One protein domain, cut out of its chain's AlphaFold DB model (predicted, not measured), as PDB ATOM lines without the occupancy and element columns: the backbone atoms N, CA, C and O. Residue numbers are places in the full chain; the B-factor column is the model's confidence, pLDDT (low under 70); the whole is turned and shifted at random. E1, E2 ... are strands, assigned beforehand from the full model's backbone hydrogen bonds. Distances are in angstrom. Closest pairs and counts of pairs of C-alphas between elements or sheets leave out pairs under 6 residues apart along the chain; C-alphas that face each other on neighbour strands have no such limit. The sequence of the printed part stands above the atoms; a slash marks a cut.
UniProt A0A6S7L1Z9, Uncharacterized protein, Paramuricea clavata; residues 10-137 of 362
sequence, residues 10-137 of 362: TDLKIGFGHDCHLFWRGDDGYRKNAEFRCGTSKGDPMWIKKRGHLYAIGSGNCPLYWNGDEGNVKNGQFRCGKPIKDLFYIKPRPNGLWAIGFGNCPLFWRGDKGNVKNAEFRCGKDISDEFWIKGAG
ATOM      1  N   THR A  10      48.490  42.227 -31.609       79.19
ATOM      2  CA  THR A  10      47.201  42.948 -31.527       79.19
ATOM      3  C   THR A  10      46.072  42.169 -30.850       79.19
ATOM      4  O   THR A  10      44.976  42.699 -30.695       79.19
ATOM      5  N   ASP A  11      46.341  40.935 -30.433       85.19
ATOM      6  CA  ASP A  11      45.381  40.032 -29.789       85.19
ATOM      7  C   ASP A  11      45.961  39.507 -28.465       85.19
ATOM      8  O   ASP A  11      46.052  38.311 -28.205       85.19
ATOM      9  N   LEU A  12      46.492  40.415 -27.647       89.81
ATOM     10  CA  LEU A  12      46.969  40.105 -26.304       89.81
ATOM     11  C   LEU A  12      45.800  40.085 -25.326       89.81
ATOM     12  O   LEU A  12      44.789  40.744 -25.509       89.81
ATOM     13  N   LYS A  13      45.970  39.384 -24.220       91.56
ATOM     14  CA  LYS A  13      45.098  39.450 -23.057       91.56
ATOM     15  C   LYS A  13      45.959  39.811 -21.868       91.56
ATOM     16  O   LYS A  13      47.038  39.245 -21.693       91.56
ATOM     17  N   ILE A  14      45.471  40.739 -21.064       93.81
ATOM     18  CA  ILE A  14      46.078  41.120 -19.793       93.81
ATOM     19  C   ILE A  14      45.138  40.623 -18.707       93.81
ATOM     20  O   ILE A  14      43.921  40.743 -18.854       93.81
ATOM     21  N   GLY A  15      45.666  40.064 -17.630       92.56
ATOM     22  CA  GLY A  15      44.825  39.638 -16.525       92.56
ATOM     23  C   GLY A  15      45.578  39.419 -15.230       92.56
ATOM     24  O   GLY A  15      46.798  39.545 -15.172       92.56
ATOM     25  N   PHE A  16      44.813  39.122 -14.191       91.69
ATOM     26  CA  PHE A  16      45.260  38.956 -12.815       91.69
ATOM     27  C   PHE A  16      44.762  37.604 -12.289       91.69
ATOM     28  O   PHE A  16      43.674  37.158 -12.657       91.69
ATOM     29  N   GLY A  17      45.554  36.922 -11.461       88.38
ATOM     30  CA  GLY A  17      45.194  35.589 -10.968       88.38
ATOM     31  C   GLY A  17      44.928  34.580 -12.098       88.38
ATOM     32  O   GLY A  17      45.541  34.649 -13.165       88.38
ATOM     33  N   HIS A  18      44.021  33.626 -11.878       80.75
ATOM     34  CA  HIS A  18      43.744  32.560 -12.851       80.75
ATOM     35  C   HIS A  18      42.625  32.888 -13.848       80.75
ATOM     36  O   HIS A  18      42.667  32.396 -14.975       80.75
ATOM     37  N   ASP A  19      41.654  33.712 -13.461       87.44
ATOM     38  CA  ASP A  19      40.382  33.878 -14.170       87.44
ATOM     39  C   ASP A  19      39.919  35.340 -14.300       87.44
ATOM     40  O   ASP A  19      38.837  35.590 -14.832       87.44
ATOM     41  N   CYS A  20      40.732  36.314 -13.879       92.62
ATOM     42  CA  CYS A  20      40.418  37.732 -14.037       92.62
ATOM     43  C   CYS A  20      41.082  38.307 -15.285       92.62
ATOM     44  O   CYS A  20      42.307  38.328 -15.402       92.62
ATOM     45  N   HIS A  21      40.279  38.823 -16.209       94.31
ATOM     46  CA  HIS A  21      40.757  39.385 -17.469       94.31
ATOM     47  C   HIS A  21      40.491  40.884 -17.532       94.31
ATOM     48  O   HIS A  21      39.465  41.328 -17.030       94.31
ATOM     49  N   LEU A  22      41.379  41.649 -18.165       94.69
ATOM     50  CA  LEU A  22      41.172  43.062 -18.456       94.69
ATOM     51  C   LEU A  22      40.175  43.218 -19.610       94.69
ATOM     52  O   LEU A  22      40.306  42.584 -20.659       94.69
ATOM     53  N   PHE A  23      39.207  44.093 -19.403       93.50
ATOM     54  CA  PHE A  23      38.188  44.500 -20.350       93.50
ATOM     55  C   PHE A  23      38.237  46.006 -20.545       93.50
ATOM     56  O   PHE A  23      38.638  46.780 -19.671       93.50
ATOM     57  N   TRP A  24      37.769  46.399 -21.714       89.12
ATOM     58  CA  TRP A  24      37.569  47.764 -22.134       89.12
ATOM     59  C   TRP A  24      36.052  47.975 -22.268       89.12
ATOM     60  O   TRP A  24      35.465  47.774 -23.330       89.12
ATOM     61  N   ARG A  25      35.374  48.345 -21.171       81.00
ATOM     62  CA  ARG A  25      33.907  48.503 -21.158       81.00
ATOM     63  C   ARG A  25      33.471  49.798 -20.478       81.00
ATOM     64  O   ARG A  25      34.168  50.364 -19.649       81.00
ATOM     65  N   GLY A  26      32.319  50.304 -20.888       64.94
ATOM     66  CA  GLY A  26      31.708  51.520 -20.364       64.94
ATOM     67  C   GLY A  26      30.461  51.854 -21.168       64.94
ATOM     68  O   GLY A  26      30.354  51.441 -22.329       64.94
ATOM     69  N   ASP A  27      29.546  52.584 -20.558       56.44
ATOM     70  CA  ASP A  27      28.264  52.954 -21.146       56.44
ATOM     71  C   ASP A  27      28.502  54.135 -22.102       56.44
ATOM     72  O   ASP A  27      29.105  55.131 -21.725       56.44
ATOM     73  N   ASP A  28      28.219  53.913 -23.387       56.12
ATOM     74  CA  ASP A  28      28.192  54.836 -24.535       56.12
ATOM     75  C   ASP A  28      29.115  56.076 -24.566       56.12
ATOM     76  O   ASP A  28      29.032  57.017 -23.786       56.12
ATOM     77  N   GLY A  29      29.997  56.103 -25.574       78.12
ATOM     78  CA  GLY A  29      30.873  57.240 -25.870       78.12
ATOM     79  C   GLY A  29      32.321  56.855 -26.180       78.12
ATOM     80  O   GLY A  29      32.672  55.683 -26.320       78.12
ATOM     81  N   TYR A  30      33.185  57.871 -26.280       85.38
ATOM     82  CA  TYR A  30      34.611  57.721 -26.607       85.38
ATOM     83  C   TYR A  30      35.493  57.350 -25.403       85.38
ATOM     84  O   TYR A  30      36.691  57.135 -25.575       85.38
ATOM     85  N   ARG A  31      34.934  57.306 -24.187       87.88
ATOM     86  CA  ARG A  31      35.629  56.952 -22.942       87.88
ATOM     87  C   ARG A  31      35.047  55.658 -22.397       87.88
ATOM     88  O   ARG A  31      33.834  55.532 -22.299       87.88
ATOM     89  N   LYS A  32      35.906  54.713 -22.033       89.75
ATOM     90  CA  LYS A  32      35.510  53.414 -21.483       89.75
ATOM     91  C   LYS A  32      36.467  53.058 -20.348       89.75
ATOM     92  O   LYS A  32      37.672  53.272 -20.486       89.75
ATOM     93  N   ASN A  33      35.958  52.559 -19.232       91.19
ATOM     94  CA  ASN A  33      36.801  52.205 -18.099       91.19
ATOM     95  C   ASN A  33      37.583  50.922 -18.396       91.19
ATOM     96  O   ASN A  33      37.140  50.040 -19.137       91.19
ATOM     97  N   ALA A  34      38.790  50.850 -17.844       94.00
ATOM     98  CA  ALA A  34      39.560  49.625 -17.805       94.00
ATOM     99  C   ALA A  34      39.132  48.835 -16.562       94.00
ATOM    100  O   ALA A  34      39.302  49.299 -15.434       94.00
ATOM    101  N   GLU A  35      38.563  47.653 -16.771       93.75
ATOM    102  CA  GLU A  35      37.992  46.829 -15.705       93.75
ATOM    103  C   GLU A  35      38.533  45.411 -15.792       93.75
ATOM    104  O   GLU A  35      38.580  44.821 -16.866       93.75
ATOM    105  N   PHE A  36      38.883  44.812 -14.665       93.88
ATOM    106  CA  PHE A  36      39.146  43.389 -14.583       93.88
ATOM    107  C   PHE A  36      37.883  42.633 -14.194       93.88
ATOM    108  O   PHE A  36      37.244  42.970 -13.197       93.88
ATOM    109  N   ARG A  37      37.551  41.575 -14.936       93.25
ATOM    110  CA  ARG A  37      36.399  40.713 -14.641       93.25
ATOM    111  C   ARG A  37      36.845  39.279 -14.413       93.25
ATOM    112  O   ARG A  37      37.484  38.704 -15.293       93.25
ATOM    113  N   CYS A  38      36.514  38.743 -13.245       92.56
ATOM    114  CA  CYS A  38      36.816  37.382 -12.807       92.56
ATOM    115  C   CYS A  38      35.668  36.421 -13.134       92.56
ATOM    116  O   CYS A  38      34.540  36.853 -13.387       92.56
ATOM    117  N   GLY A  39      35.954  35.120 -13.159       90.94
ATOM    118  CA  GLY A  39      35.008  34.089 -13.585       90.94
ATOM    119  C   GLY A  39      34.697  34.096 -15.086       90.94
ATOM    120  O   GLY A  39      33.776  33.404 -15.520       90.94
ATOM    121  N   THR A  40      35.429  34.867 -15.898       89.12
ATOM    122  CA  THR A  40      35.267  34.871 -17.358       89.12
ATOM    123  C   THR A  40      36.339  34.004 -18.012       89.12
ATOM    124  O   THR A  40      37.476  33.924 -17.556       89.12
ATOM    125  N   SER A  41      35.994  33.345 -19.120       84.75
ATOM    126  CA  SER A  41      36.952  32.517 -19.868       84.75
ATOM    127  C   SER A  41      37.814  33.320 -20.850       84.75
ATOM    128  O   SER A  41      38.794  32.797 -21.390       84.75
ATOM    129  N   LYS A  42      37.439  34.574 -21.141       87.62
ATOM    130  CA  LYS A  42      38.102  35.442 -22.124       87.62
ATOM    131  C   LYS A  42      37.947  36.912 -21.734       87.62
ATOM    132  O   LYS A  42      36.853  37.312 -21.362       87.62
ATOM    133  N   GLY A  43      39.019  37.687 -21.897       88.75
ATOM    134  CA  GLY A  43      39.008  39.154 -21.904       88.75
ATOM    135  C   GLY A  43      39.025  39.731 -23.310       88.75
ATOM    136  O   GLY A  43      39.113  38.977 -24.287       88.75
ATOM    137  N   ASP A  44      39.003  41.060 -23.381       92.81
ATOM    138  CA  ASP A  44      39.096  41.792 -24.642       92.81
ATOM    139  C   ASP A  44      40.516  41.718 -25.229       92.81
ATOM    140  O   ASP A  44      41.498  41.661 -24.478       92.81
ATOM    141  N   PRO A  45      40.648  41.722 -26.568       91.94
ATOM    142  CA  PRO A  45      41.945  41.762 -27.224       91.94
ATOM    143  C   PRO A  45      42.620  43.115 -26.982       91.94
ATOM    144  O   PRO A  45      42.041  44.180 -27.204       91.94
ATOM    145  N   MET A  46      43.872  43.064 -26.557       94.25
ATOM    146  CA  MET A  46      44.729  44.200 -26.263       94.25
ATOM    147  C   MET A  46      45.891  44.239 -27.254       94.25
ATOM    148  O   MET A  46      46.369  43.214 -27.737       94.25
ATOM    149  N   TRP A  47      46.413  45.427 -27.511       93.56
ATOM    150  CA  TRP A  47      47.690  45.628 -28.174       93.56
ATOM    151  C   TRP A  47      48.667  46.310 -27.222       93.56
ATOM    152  O   TRP A  47      48.282  47.144 -26.402       93.56
ATOM    153  N   ILE A  48      49.951  45.973 -27.363       93.56
ATOM    154  CA  ILE A  48      51.049  46.660 -26.682       93.56
ATOM    155  C   ILE A  48      52.061  47.129 -27.732       93.56
ATOM    156  O   ILE A  48      52.596  46.340 -28.515       93.56
ATOM    157  N   LYS A  49      52.331  48.437 -27.757       92.75
ATOM    158  CA  LYS A  49      53.268  49.080 -28.691       92.75
ATOM    159  C   LYS A  49      54.414  49.721 -27.920       92.75
ATOM    160  O   LYS A  49      54.182  50.600 -27.095       92.75
ATOM    161  N   LYS A  50      55.652  49.333 -28.224       93.25
ATOM    162  CA  LYS A  50      56.842  49.953 -27.627       93.25
ATOM    163  C   LYS A  50      57.057  51.375 -28.164       93.25
ATOM    164  O   LYS A  50      56.877  51.638 -29.358       93.25
ATOM    165  N   ARG A  51      57.430  52.291 -27.271       94.38
ATOM    166  CA  ARG A  51      57.736  53.707 -27.527       94.38
ATOM    167  C   ARG A  51      58.930  54.106 -26.654       94.38
ATOM    168  O   ARG A  51      58.771  54.478 -25.495       94.38
ATOM    169  N   GLY A  52      60.141  53.965 -27.192       93.38
ATOM    170  CA  GLY A  52      61.366  54.118 -26.401       93.38
ATOM    171  C   GLY A  52      61.487  53.017 -25.342       93.38
ATOM    172  O   GLY A  52      61.447  51.834 -25.679       93.38
ATOM    173  N   HIS A  53      61.622  53.399 -24.072       92.88
ATOM    174  CA  HIS A  53      61.701  52.474 -22.930       92.88
ATOM    175  C   HIS A  53      60.336  52.187 -22.270       92.88
ATOM    176  O   HIS A  53      60.278  51.490 -21.258       92.88
ATOM    177  N   LEU A  54      59.249  52.728 -22.829       95.38
ATOM    178  CA  LEU A  54      57.883  52.593 -22.323       95.38
ATOM    179  C   LEU A  54      56.960  51.962 -23.375       95.38
ATOM    180  O   LEU A  54      57.357  51.685 -24.512       95.38
ATOM    181  N   TYR A  55      55.707  51.743 -22.987       96.06
ATOM    182  CA  TYR A  55      54.716  51.003 -23.751       96.06
ATOM    183  C   TYR A  55      53.387  51.743 -23.799       96.06
ATOM    184  O   TYR A  55      52.869  52.183 -22.783       96.06
ATOM    185  N   ALA A  56      52.790  51.821 -24.977       96.38
ATOM    186  CA  ALA A  56      51.383  52.147 -25.110       96.38
ATOM    187  C   ALA A  56      50.569  50.852 -25.056       96.38
ATOM    188  O   ALA A  56      50.912  49.883 -25.736       96.38
ATOM    189  N   ILE A  57      49.492  50.854 -24.277       96.50
ATOM    190  CA  ILE A  57      48.537  49.746 -24.157       96.50
ATOM    191  C   ILE A  57      47.209  50.228 -24.744       96.50
ATOM    192  O   ILE A  57      46.878  51.405 -24.607       96.50
ATOM    193  N   GLY A  58      46.439  49.364 -25.395       95.62
ATOM    194  CA  GLY A  58      45.094  49.717 -25.851       95.62
ATOM    195  C   GLY A  58      44.306  48.526 -26.372       95.62
ATOM    196  O   GLY A  58      44.822  47.415 -26.408       95.62
ATOM    197  N   SER A  59      43.073  48.771 -26.805       94.25
ATOM    198  CA  SER A  59      42.212  47.800 -27.491       94.25
ATOM    199  C   SER A  59      41.571  48.474 -28.702       94.25
ATOM    200  O   SER A  59      41.164  49.631 -28.611       94.25
ATOM    201  N   GLY A  60      41.549  47.816 -29.866       92.50
ATOM    202  CA  GLY A  60      41.061  48.431 -31.108       92.50
ATOM    203  C   GLY A  60      41.720  49.792 -31.392       92.50
ATOM    204  O   GLY A  60      42.947  49.910 -31.397       92.50
ATOM    205  N   ASN A  61      40.912  50.840 -31.580       94.00
ATOM    206  CA  ASN A  61      41.366  52.229 -31.743       94.00
ATOM    207  C   ASN A  61      41.348  53.044 -30.429       94.00
ATOM    208  O   ASN A  61      41.332  54.276 -30.471       94.00
ATOM    209  N   CYS A  62      41.331  52.371 -29.278       95.38
ATOM    210  CA  CYS A  62      41.186  52.963 -27.952       95.38
ATOM    211  C   CYS A  62      42.468  52.760 -27.126       95.38
ATOM    212  O   CYS A  62      42.620  51.730 -26.468       95.38
ATOM    213  N   PRO A  63      43.429  53.703 -27.160       96.75
ATOM    214  CA  PRO A  63      44.557  53.709 -26.231       96.75
ATOM    215  C   PRO A  63      44.104  53.796 -24.771       96.75
ATOM    216  O   PRO A  63      43.137  54.495 -24.469       96.75
ATOM    217  N   LEU A  64      44.820  53.113 -23.879       96.62
ATOM    218  CA  LEU A  64      44.700  53.234 -22.430       96.62
ATOM    219  C   LEU A  64      45.337  54.549 -21.975       96.62
ATOM    220  O   LEU A  64      46.445  54.893 -22.379       96.62
ATOM    221  N   TYR A  65      44.624  55.256 -21.115       95.88
ATOM    222  CA  TYR A  65      45.032  56.491 -20.475       95.88
ATOM    223  C   TYR A  65      45.057  56.300 -18.970       95.88
ATOM    224  O   TYR A  65      44.246  55.569 -18.394       95.88
ATOM    225  N   TRP A  66      45.968  57.029 -18.349       92.25
ATOM    226  CA  TRP A  66      45.978  57.287 -16.926       92.25
ATOM    227  C   TRP A  66      45.099  58.521 -16.680       92.25
ATOM    228  O   TRP A  66      45.437  59.622 -17.111       92.25
ATOM    229  N   ASN A  67      43.924  58.344 -16.068       85.69
ATOM    230  CA  ASN A  67      42.954  59.429 -15.901       85.69
ATOM    231  C   ASN A  67      42.618  59.697 -14.428       85.69
ATOM    232  O   ASN A  67      42.211  58.790 -13.700       85.69
ATOM    233  N   GLY A  68      42.692  60.961 -14.017       70.62
ATOM    234  CA  GLY A  68      42.102  61.434 -12.768       70.62
ATOM    235  C   GLY A  68      42.573  62.836 -12.408       70.62
ATOM    236  O   GLY A  68      43.762  63.141 -12.525       70.62
ATOM    237  N   ASP A  69      41.644  63.656 -11.929       58.69
ATOM    238  CA  ASP A  69      41.832  65.105 -11.857       58.69
ATOM    239  C   ASP A  69      42.508  65.581 -10.565       58.69
ATOM    240  O   ASP A  69      42.999  66.692 -10.545       58.69
ATOM    241  N   GLU A  70      42.687  64.726  -9.547       67.25
ATOM    242  CA  GLU A  70      43.501  65.013  -8.348       67.25
ATOM    243  C   GLU A  70      43.748  63.720  -7.533       67.25
ATOM    244  O   GLU A  70      43.161  62.681  -7.841       67.25
ATOM    245  N   GLY A  71      44.699  63.714  -6.591       85.56
ATOM    246  CA  GLY A  71      44.964  62.582  -5.679       85.56
ATOM    247  C   GLY A  71      45.909  61.465  -6.167       85.56
ATOM    248  O   GLY A  71      46.406  61.476  -7.293       85.56
ATOM    249  N   ASN A  72      46.158  60.484  -5.284       92.38
ATOM    250  CA  ASN A  72      47.109  59.372  -5.478       92.38
ATOM    251  C   ASN A  72      46.494  58.111  -6.114       92.38
ATOM    252  O   ASN A  72      47.180  57.100  -6.228       92.38
ATOM    253  N   VAL A  73      45.219  58.130  -6.505       92.44
ATOM    254  CA  VAL A  73      44.531  56.996  -7.144       92.44
ATOM    255  C   VAL A  73      43.883  57.485  -8.430       92.44
ATOM    256  O   VAL A  73      43.212  58.513  -8.435       92.44
ATOM    257  N   LYS A  74      44.133  56.778  -9.530       92.00
ATOM    258  CA  LYS A  74      43.745  57.185 -10.883       92.00
ATOM    259  C   LYS A  74      43.183  55.985 -11.619       92.00
ATOM    260  O   LYS A  74      43.759  54.906 -11.552       92.00
ATOM    261  N   ASN A  75      42.091  56.153 -12.348       92.12
ATOM    262  CA  ASN A  75      41.496  55.044 -13.087       92.12
ATOM    263  C   ASN A  75      42.179  54.878 -14.445       92.12
ATOM    264  O   ASN A  75      42.500  55.854 -15.129       92.12
ATOM    265  N   GLY A  76      42.364  53.628 -14.859       93.81
ATOM    266  CA  GLY A  76      42.652  53.298 -16.242       93.81
ATOM    267  C   GLY A  76      41.422  53.548 -17.107       93.81
ATOM    268  O   GLY A  76      40.321  53.092 -16.796       93.81
ATOM    269  N   GLN A  77      41.600  54.276 -18.203       94.06
ATOM    270  CA  GLN A  77      40.516  54.590 -19.128       94.06
ATOM    271  C   GLN A  77      40.977  54.412 -20.567       94.06
ATOM    272  O   GLN A  77      41.923  55.049 -21.007       94.06
ATOM    273  N   PHE A  78      40.273  53.606 -21.342       95.12
ATOM    274  CA  PHE A  78      40.483  53.534 -22.779       95.12
ATOM    275  C   PHE A  78      39.743  54.680 -23.481       95.12
ATOM    276  O   PHE A  78      38.566  54.936 -23.208       95.12
ATOM    277  N   ARG A  79      40.429  55.379 -24.393       94.62
ATOM    278  CA  ARG A  79      39.882  56.531 -25.128       94.62
ATOM    279  C   ARG A  79      39.914  56.309 -26.633       94.62
ATOM    280  O   ARG A  79      40.958  56.447 -27.262       94.62
ATOM    281  N   CYS A  80      38.766  55.991 -27.212       94.06
ATOM    282  CA  CYS A  80      38.631  55.634 -28.620       94.06
ATOM    283  C   CYS A  80      38.797  56.841 -29.545       94.06
ATOM    284  O   CYS A  80      38.283  57.926 -29.268       94.06
ATOM    285  N   GLY A  81      39.539  56.656 -30.640       94.44
ATOM    286  CA  GLY A  81      39.794  57.704 -31.637       94.44
ATOM    287  C   GLY A  81      40.709  58.833 -31.151       94.44
ATOM    288  O   GLY A  81      40.883  59.828 -31.852       94.44
ATOM    289  N   LYS A  82      41.295  58.710 -29.956       95.94
ATOM    290  CA  LYS A  82      42.297  59.651 -29.445       95.94
ATOM    291  C   LYS A  82      43.709  59.140 -29.754       95.94
ATOM    292  O   LYS A  82      43.911  57.928 -29.839       95.94
ATOM    293  N   PRO A  83      44.698  60.037 -29.925       96.56
ATOM    294  CA  PRO A  83      46.084  59.623 -30.120       96.56
ATOM    295  C   PRO A  83      46.617  58.883 -28.887       96.56
ATOM    296  O   PRO A  83      46.033  58.935 -27.809       96.56
ATOM    297  N   ILE A  84      47.744  58.192 -29.019       96.62
ATOM    298  CA  ILE A  84      48.466  57.662 -27.855       96.62
ATOM    299  C   ILE A  84      49.109  58.851 -27.133       96.62
ATOM    300  O   ILE A  84      49.904  59.559 -27.748       96.62
ATOM    301  N   LYS A  85      48.775  59.060 -25.855       96.00
ATOM    302  CA  LYS A  85      49.369  60.114 -25.016       96.00
ATOM    303  C   LYS A  85      50.181  59.525 -23.865       96.00
ATOM    304  O   LYS A  85      51.336  59.895 -23.687       96.00
ATOM    305  N   ASP A  86      49.587  58.586 -23.135       97.12
ATOM    306  CA  ASP A  86      50.195  58.029 -21.931       97.12
ATOM    307  C   ASP A  86      50.998  56.769 -22.265       97.12
ATOM    308  O   ASP A  86      50.569  55.916 -23.049       97.12
ATOM    309  N   LEU A  87      52.189  56.673 -21.676       97.06
ATOM    310  CA  LEU A  87      53.107  55.555 -21.850       97.06
ATOM    311  C   LEU A  87      53.381  54.902 -20.496       97.06
ATOM    312  O   LEU A  87      53.715  55.565 -19.518       97.06
ATOM    313  N   PHE A  88      53.266  53.585 -20.462       97.19
ATOM    314  CA  PHE A  88      53.344  52.759 -19.270       97.19
ATOM    315  C   PHE A  88      54.674  52.014 -19.222       97.19
ATOM    316  O   PHE A  88      55.216  51.617 -20.255       97.19
ATOM    317  N   TYR A  89      55.198  51.769 -18.027       96.56
ATOM    318  CA  TYR A  89      56.204  50.733 -17.858       96.56
ATOM    319  C   TYR A  89      55.522  49.364 -17.820       96.56
ATOM    320  O   TYR A  89      54.416  49.219 -17.299       96.56
ATOM    321  N   ILE A  90      56.217  48.352 -18.336       95.31
ATOM    322  CA  ILE A  90      55.870  46.942 -18.166       95.31
ATOM    323  C   ILE A  90      57.150  46.250 -17.702       95.31
ATOM    324  O   ILE A  90      58.121  46.168 -18.453       95.31
ATOM    325  N   LYS A  91      57.191  45.848 -16.429       92.62
ATOM    326  CA  LYS A  91      58.396  45.326 -15.771       92.62
ATOM    327  C   LYS A  91      58.219  43.841 -15.445       92.62
ATOM    328  O   LYS A  91      57.230  43.504 -14.797       92.62
ATOM    329  N   PRO A  92      59.155  42.966 -15.852       90.12
ATOM    330  CA  PRO A  92      59.107  41.551 -15.498       90.12
ATOM    331  C   PRO A  92      59.268  41.373 -13.984       90.12
ATOM    332  O   PRO A  92      59.968  42.153 -13.328       90.12
ATOM    333  N   ARG A  93      58.637  40.337 -13.439       91.31
ATOM    334  CA  ARG A  93      58.694  39.961 -12.023       91.31
ATOM    335  C   ARG A  93      59.367  38.593 -11.850       91.31
ATOM    336  O   ARG A  93      59.406  37.817 -12.808       91.31
ATOM    337  N   PRO A  94      59.929  38.276 -10.666       82.25
ATOM    338  CA  PRO A  94      60.647  37.013 -10.441       82.25
ATOM    339  C   PRO A  94      59.810  35.748 -10.684       82.25
ATOM    340  O   PRO A  94      60.362  34.695 -10.985       82.25
ATOM    341  N   ASN A  95      58.486  35.855 -10.577       77.62
ATOM    342  CA  ASN A  95      57.518  34.796 -10.850       77.62
ATOM    343  C   ASN A  95      56.979  34.829 -12.291       77.62
ATOM    344  O   ASN A  95      55.852  34.441 -12.512       77.62
ATOM    345  N   GLY A  96      57.691  35.397 -13.266       78.12
ATOM    346  CA  GLY A  96      57.241  35.378 -14.667       78.12
ATOM    347  C   GLY A  96      56.015  36.249 -14.996       78.12
ATOM    348  O   GLY A  96      55.645  36.351 -16.169       78.12
ATOM    349  N   LEU A  97      55.411  36.913 -14.005       87.94
ATOM    350  CA  LEU A  97      54.360  37.909 -14.195       87.94
ATOM    351  C   LEU A  97      54.951  39.295 -14.500       87.94
ATOM    352  O   LEU A  97      56.166  39.502 -14.549       87.94
ATOM    353  N   TRP A  98      54.071  40.266 -14.731       93.44
ATOM    354  CA  TRP A  98      54.427  41.610 -15.163       93.44
ATOM    355  C   TRP A  98      53.788  42.658 -14.264       93.44
ATOM    356  O   TRP A  98      52.592  42.618 -14.003       93.44
ATOM    357  N   ALA A  99      54.565  43.646 -13.843       95.62
ATOM    358  CA  ALA A  99      54.026  44.863 -13.256       95.62
ATOM    359  C   ALA A  99      53.789  45.897 -14.354       95.62
ATOM    360  O   ALA A  99      54.683  46.165 -15.159       95.62
ATOM    361  N   ILE A 100      52.604  46.497 -14.362       97.12
ATOM    362  CA  ILE A 100      52.217  47.563 -15.290       97.12
ATOM    363  C   ILE A 100      52.059  48.847 -14.476       97.12
ATOM    364  O   ILE A 100      51.569  48.791 -13.353       97.12
ATOM    365  N   GLY A 101      52.458  50.005 -14.999       96.69
ATOM    366  CA  GLY A 101      52.213  51.275 -14.310       96.69
ATOM    367  C   GLY A 101      52.640  52.506 -15.096       96.69
ATOM    368  O   GLY A 101      53.186  52.393 -16.189       96.69
ATOM    369  N   PHE A 102      52.397  53.688 -14.538       96.31
ATOM    370  CA  PHE A 102      52.743  54.987 -15.124       96.31
ATOM    371  C   PHE A 102      53.549  55.802 -14.108       96.31
ATOM    372  O   PHE A 102      53.089  55.985 -12.983       96.31
ATOM    373  N   GLY A 103      54.753  56.268 -14.456       95.06
ATOM    374  CA  GLY A 103      55.621  56.975 -13.503       95.06
ATOM    375  C   GLY A 103      55.866  56.167 -12.217       95.06
ATOM    376  O   GLY A 103      56.337  55.030 -12.277       95.06
ATOM    377  N   ASN A 104      55.509  56.734 -11.061       95.62
ATOM    378  CA  ASN A 104      55.543  56.087  -9.740       95.62
ATOM    379  C   ASN A 104      54.179  55.501  -9.304       95.62
ATOM    380  O   ASN A 104      53.940  55.318  -8.110       95.62
ATOM    381  N   CYS A 105      53.281  55.235 -10.256       96.44
ATOM    382  CA  CYS A 105      51.925  54.746 -10.020       96.44
ATOM    383  C   CYS A 105      51.747  53.336 -10.624       96.44
ATOM    384  O   CYS A 105      51.404  53.221 -11.807       96.44
ATOM    385  N   PRO A 106      52.015  52.249  -9.872       97.12
ATOM    386  CA  PRO A 106      51.672  50.895 -10.305       97.12
ATOM    387  C   PRO A 106      50.175  50.715 -10.537       97.12
ATOM    388  O   PRO A 106      49.365  51.381  -9.896       97.12
ATOM    389  N   LEU A 107      49.830  49.815 -11.457       96.31
ATOM    390  CA  LEU A 107      48.477  49.347 -11.719       96.31
ATOM    391  C   LEU A 107      48.072  48.311 -10.666       96.31
ATOM    392  O   LEU A 107      48.832  47.396 -10.366       96.31
ATOM    393  N   PHE A 108      46.855  48.439 -10.162       95.00
ATOM    394  CA  PHE A 108      46.245  47.583  -9.162       95.00
ATOM    395  C   PHE A 108      44.914  47.035  -9.668       95.00
ATOM    396  O   PHE A 108      44.181  47.686 -10.419       95.00
ATOM    397  N   TRP A 109      44.592  45.839  -9.192       89.56
ATOM    398  CA  TRP A 109      43.304  45.180  -9.314       89.56
ATOM    399  C   TRP A 109      42.494  45.438  -8.033       89.56
ATOM    400  O   TRP A 109      42.616  44.701  -7.052       89.56
ATOM    401  N   ARG A 110      41.707  46.524  -7.971       83.69
ATOM    402  CA  ARG A 110      40.976  46.912  -6.741       83.69
ATOM    403  C   ARG A 110      39.562  47.430  -7.031       83.69
ATOM    404  O   ARG A 110      39.255  47.890  -8.124       83.69
ATOM    405  N   GLY A 111      38.673  47.262  -6.052       66.50
ATOM    406  CA  GLY A 111      37.261  47.646  -6.120       66.50
ATOM    407  C   GLY A 111      36.407  46.917  -5.078       66.50
ATOM    408  O   GLY A 111      36.743  45.812  -4.632       66.50
ATOM    409  N   ASP A 112      35.280  47.516  -4.712       58.19
ATOM    410  CA  ASP A 112      34.524  47.147  -3.516       58.19
ATOM    411  C   ASP A 112      33.446  46.110  -3.862       58.19
ATOM    412  O   ASP A 112      32.374  46.431  -4.356       58.19
ATOM    413  N   LYS A 113      33.756  44.833  -3.583       58.69
ATOM    414  CA  LYS A 113      32.886  43.641  -3.752       58.69
ATOM    415  C   LYS A 113      32.575  43.237  -5.214       58.69
ATOM    416  O   LYS A 113      32.702  44.019  -6.143       58.69
ATOM    417  N   GLY A 114      32.314  41.945  -5.435       83.38
ATOM    418  CA  GLY A 114      31.965  41.367  -6.747       83.38
ATOM    419  C   GLY A 114      33.126  40.956  -7.673       83.38
ATOM    420  O   GLY A 114      34.300  41.151  -7.355       83.38
ATOM    421  N   ASN A 115      32.759  40.384  -8.827       89.94
ATOM    422  CA  ASN A 115      33.663  39.839  -9.856       89.94
ATOM    423  C   ASN A 115      34.200  40.891 -10.837       89.94
ATOM    424  O   ASN A 115      34.918  40.532 -11.762       89.94
ATOM    425  N   VAL A 116      33.848  42.168 -10.674       90.69
ATOM    426  CA  VAL A 116      34.310  43.274 -11.521       90.69
ATOM    427  C   VAL A 116      35.089  44.249 -10.648       90.69
ATOM    428  O   VAL A 116      34.594  44.663  -9.601       90.69
ATOM    429  N   LYS A 117      36.314  44.583 -11.054       90.69
ATOM    430  CA  LYS A 117      37.213  45.516 -10.364       90.69
ATOM    431  C   LYS A 117      37.743  46.543 -11.345       90.69
ATOM    432  O   LYS A 117      37.983  46.206 -12.499       90.69
ATOM    433  N   ASN A 118      37.988  47.761 -10.887       91.31
ATOM    434  CA  ASN A 118      38.629  48.762 -11.725       91.31
ATOM    435  C   ASN A 118      40.130  48.480 -11.822       91.31
ATOM    436  O   ASN A 118      40.758  47.947 -10.902       91.31
ATOM    437  N   ALA A 119      40.706  48.836 -12.964       93.88
ATOM    438  CA  ALA A 119      42.144  48.890 -13.144       93.88
ATOM    439  C   ALA A 119      42.620  50.270 -12.651       93.88
ATOM    440  O   ALA A 119      42.398  51.283 -13.314       93.88
ATOM    441  N   GLU A 120      43.227  50.323 -11.467       94.31
ATOM    442  CA  GLU A 120      43.575  51.576 -10.782       94.31
ATOM    443  C   GLU A 120      45.088  51.784 -10.725       94.31
ATOM    444  O   GLU A 120      45.817  50.926 -10.249       94.31
ATOM    445  N   PHE A 121      45.583  52.944 -11.131       95.00
ATOM    446  CA  PHE A 121      46.964  53.349 -10.909       95.00
ATOM    447  C   PHE A 121      47.088  54.081  -9.573       95.00
ATOM    448  O   PHE A 121      46.453  55.120  -9.378       95.00
ATOM    449  N   ARG A 122      47.915  53.574  -8.653       94.75
ATOM    450  CA  ARG A 122      48.073  54.151  -7.307       94.75
ATOM    451  C   ARG A 122      49.476  54.706  -7.102       94.75
ATOM    452  O   ARG A 122      50.432  53.955  -6.974       94.75
ATOM    453  N   CYS A 123      49.596  56.026  -7.083       95.06
ATOM    454  CA  CYS A 123      50.862  56.743  -6.999       95.06
ATOM    455  C   CYS A 123      51.475  56.673  -5.597       95.06
ATOM    456  O   CYS A 123      50.768  56.750  -4.591       95.06
ATOM    457  N   GLY A 124      52.801  56.515  -5.537       95.56
ATOM    458  CA  GLY A 124      53.541  56.421  -4.273       95.56
ATOM    459  C   GLY A 124      53.316  55.111  -3.513       95.56
ATOM    460  O   GLY A 124      53.633  55.026  -2.328       95.56
ATOM    461  N   LYS A 125      52.744  54.097  -4.169       95.94
ATOM    462  CA  LYS A 125      52.624  52.738  -3.639       95.94
ATOM    463  C   LYS A 125      53.635  51.824  -4.311       95.94
ATOM    464  O   LYS A 125      53.951  51.996  -5.488       95.94
ATOM    465  N   ASP A 126      54.092  50.829  -3.564       96.25
ATOM    466  CA  ASP A 126      54.890  49.748  -4.122       96.25
ATOM    467  C   ASP A 126      54.045  48.864  -5.040       96.25
ATOM    468  O   ASP A 126      52.824  48.763  -4.907       96.25
ATOM    469  N   ILE A 127      54.716  48.208  -5.984       94.81
ATOM    470  CA  ILE A 127      54.102  47.203  -6.852       94.81
ATOM    471  C   ILE A 127      53.609  46.046  -5.970       94.81
ATOM    472  O   ILE A 127      54.435  45.302  -5.443       94.81
ATOM    473  N   SER A 128      52.290  45.878  -5.836       90.88
ATOM    474  CA  SER A 128      51.697  44.712  -5.160       90.88
ATOM    475  C   SER A 128      51.063  43.715  -6.120       90.88
ATOM    476  O   SER A 128      51.088  42.518  -5.854       90.88
ATOM    477  N   ASP A 129      50.469  44.208  -7.206       95.19
ATOM    478  CA  ASP A 129      49.679  43.390  -8.115       95.19
ATOM    479  C   ASP A 129      50.497  43.091  -9.377       95.19
ATOM    480  O   ASP A 129      51.189  43.952  -9.932       95.19
ATOM    481  N   GLU A 130      50.435  41.837  -9.810       94.25
ATOM    482  CA  GLU A 130      51.230  41.310 -10.911       94.25
ATOM    483  C   GLU A 130      50.297  40.648 -11.926       94.25
ATOM    484  O   GLU A 130      49.355  39.935 -11.577       94.25
ATOM    485  N   PHE A 131      50.545  40.919 -13.201       93.69
ATOM    486  CA  PHE A 131      49.641  40.602 -14.293       93.69
ATOM    487  C   PHE A 131      50.280  39.591 -15.232       93.69
ATOM    488  O   PHE A 131      51.457  39.698 -15.582       93.69
ATOM    489  N   TRP A 132      49.500  38.628 -15.706       91.25
ATOM    490  CA  TRP A 132      49.906  37.847 -16.865       91.25
ATOM    491  C   TRP A 132      49.557  38.622 -18.142       91.25
ATOM    492  O   TRP A 132      48.531  39.297 -18.224       91.25
ATOM    493  N   ILE A 133      50.412  38.502 -19.158       90.06
ATOM    494  CA  ILE A 133      50.184  39.033 -20.507       90.06
ATOM    495  C   ILE A 133      50.312  37.855 -21.468       90.06
ATOM    496  O   ILE A 133      51.381  37.260 -21.586       90.06
ATOM    497  N   LYS A 134      49.215  37.474 -22.127       84.56
ATOM    498  CA  LYS A 134      49.145  36.289 -22.994       84.56
ATOM    499  C   LYS A 134      48.705  36.690 -24.391       84.56
ATOM    500  O   LYS A 134      47.635  37.262 -24.539       84.56
ATOM    501  N   GLY A 135      49.476  36.353 -25.419       77.81
ATOM    502  CA  GLY A 135      48.987  36.457 -26.793       77.81
ATOM    503  C   GLY A 135      47.967  35.362 -27.103       77.81
ATOM    504  O   GLY A 135      48.129  34.203 -26.712       77.81
ATOM    505  N   ALA A 136      46.896  35.721 -27.798       69.25
ATOM    506  CA  ALA A 136      45.919  34.771 -28.289       69.25
ATOM    507  C   ALA A 136      46.533  33.897 -29.388       69.25
ATOM    508  O   ALA A 136      47.194  34.364 -30.316       69.25
ATOM    509  N   GLY A 137      46.303  32.586 -29.284       71.94
ATOM    510  CA  GLY A 137      46.766  31.622 -30.282       71.94
ATOM    511  C   GLY A 137      48.288  31.498 -30.389       71.94
ATOM    512  O   GLY A 137      48.781  31.030 -31.411       71.94
TER     513      GLY A 137
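Overview. This is residues 10 to 137 of the 362 residues of an uncharacterized protein of Paramuricea clavata (UniProt A0A6S7L1Z9). What shape does the chain make? Three small units of four antiparallel strands stand round one axis, E1 to E3 with E12, E4 to E7, and E8 to E11, and the strands E3, E7 and E11 pair with each other in a triangle where the units meet. How is it built? The printed part has 128 residues with no named helix and twelve named strands, E1 to E12 in order; the class is all strand, and the pairs of one branched, strongly twisted sheet are antiparallel. How large is it? It is compact and rounded, with a radius of gyration of the C-alphas of 13.4 A and spans of 33 by 32 by 31 A.

Along the chain. Where do the first strands run? E1 is residues 12 to 16, from C-alpha 12 at (46.969, 40.105, -26.304); E2 is 20 to 25, and E3 is 31 to 37, 18.3 A long. What follows? E4 is residues 47 to 51, E5 is 54 to 59 at 17.2 A, E6 is 62 to 67, and E7 is 73 to 79 at 18.6 A. Where does the last third lie? E8 is residues 89 to 92, E9 is 98 to 102, E10 is 105 to 110, and E11 is 116 to 122 at 18.0 A. E12, residues 131 to 135, ends with C-alpha 135 at (48.987, 36.457, -26.793).

Arrangement. Which strands follow each other as meanders? E1 E2 E3, E4 E5 E6 E7 and E8 E9 E10 E11 do, each strand the antiparallel neighbour of the one before. N 23 and O 35 of E2 and E3 are 2.7 A apart, N 65 and O 77 of E6 and E7 2.7 A, and N 108 and O 120 of E10 and E11 2.7 A. Where do the three meanders join? E3, E7 and E11 are antiparallel neighbours of each other: N 78 and O 32 are 2.8 A apart, N 117 and O 36 2.8 A, and N 121 and O 74 2.7 A. What is beside E1? E12 lies on the other side of it from E2, with N 13 and O 134 2.7 A apart. Which edge strands come near other meanders? The closest C-alphas of E1 and E4 are Leu 12 and Trp 47, 5.9 A; of E5 and E8, Leu 54 and Tyr 89, 5.1 A; of E9 and E12, Trp 98 and Phe 131, 5.0 A.

Size, cuts and confidence. How far does it reach? The two C-alphas farthest apart, those of Glu 70 and Gly 137, are 40.1 A apart. Are there cuts or long links? The printed part has no cut, and no link is long. Where is the model unsure? The pLDDT is under 70 at residues 26 to 28, 69 to 70, 111 to 113 and 136, and the mean of the printed part is 89.5.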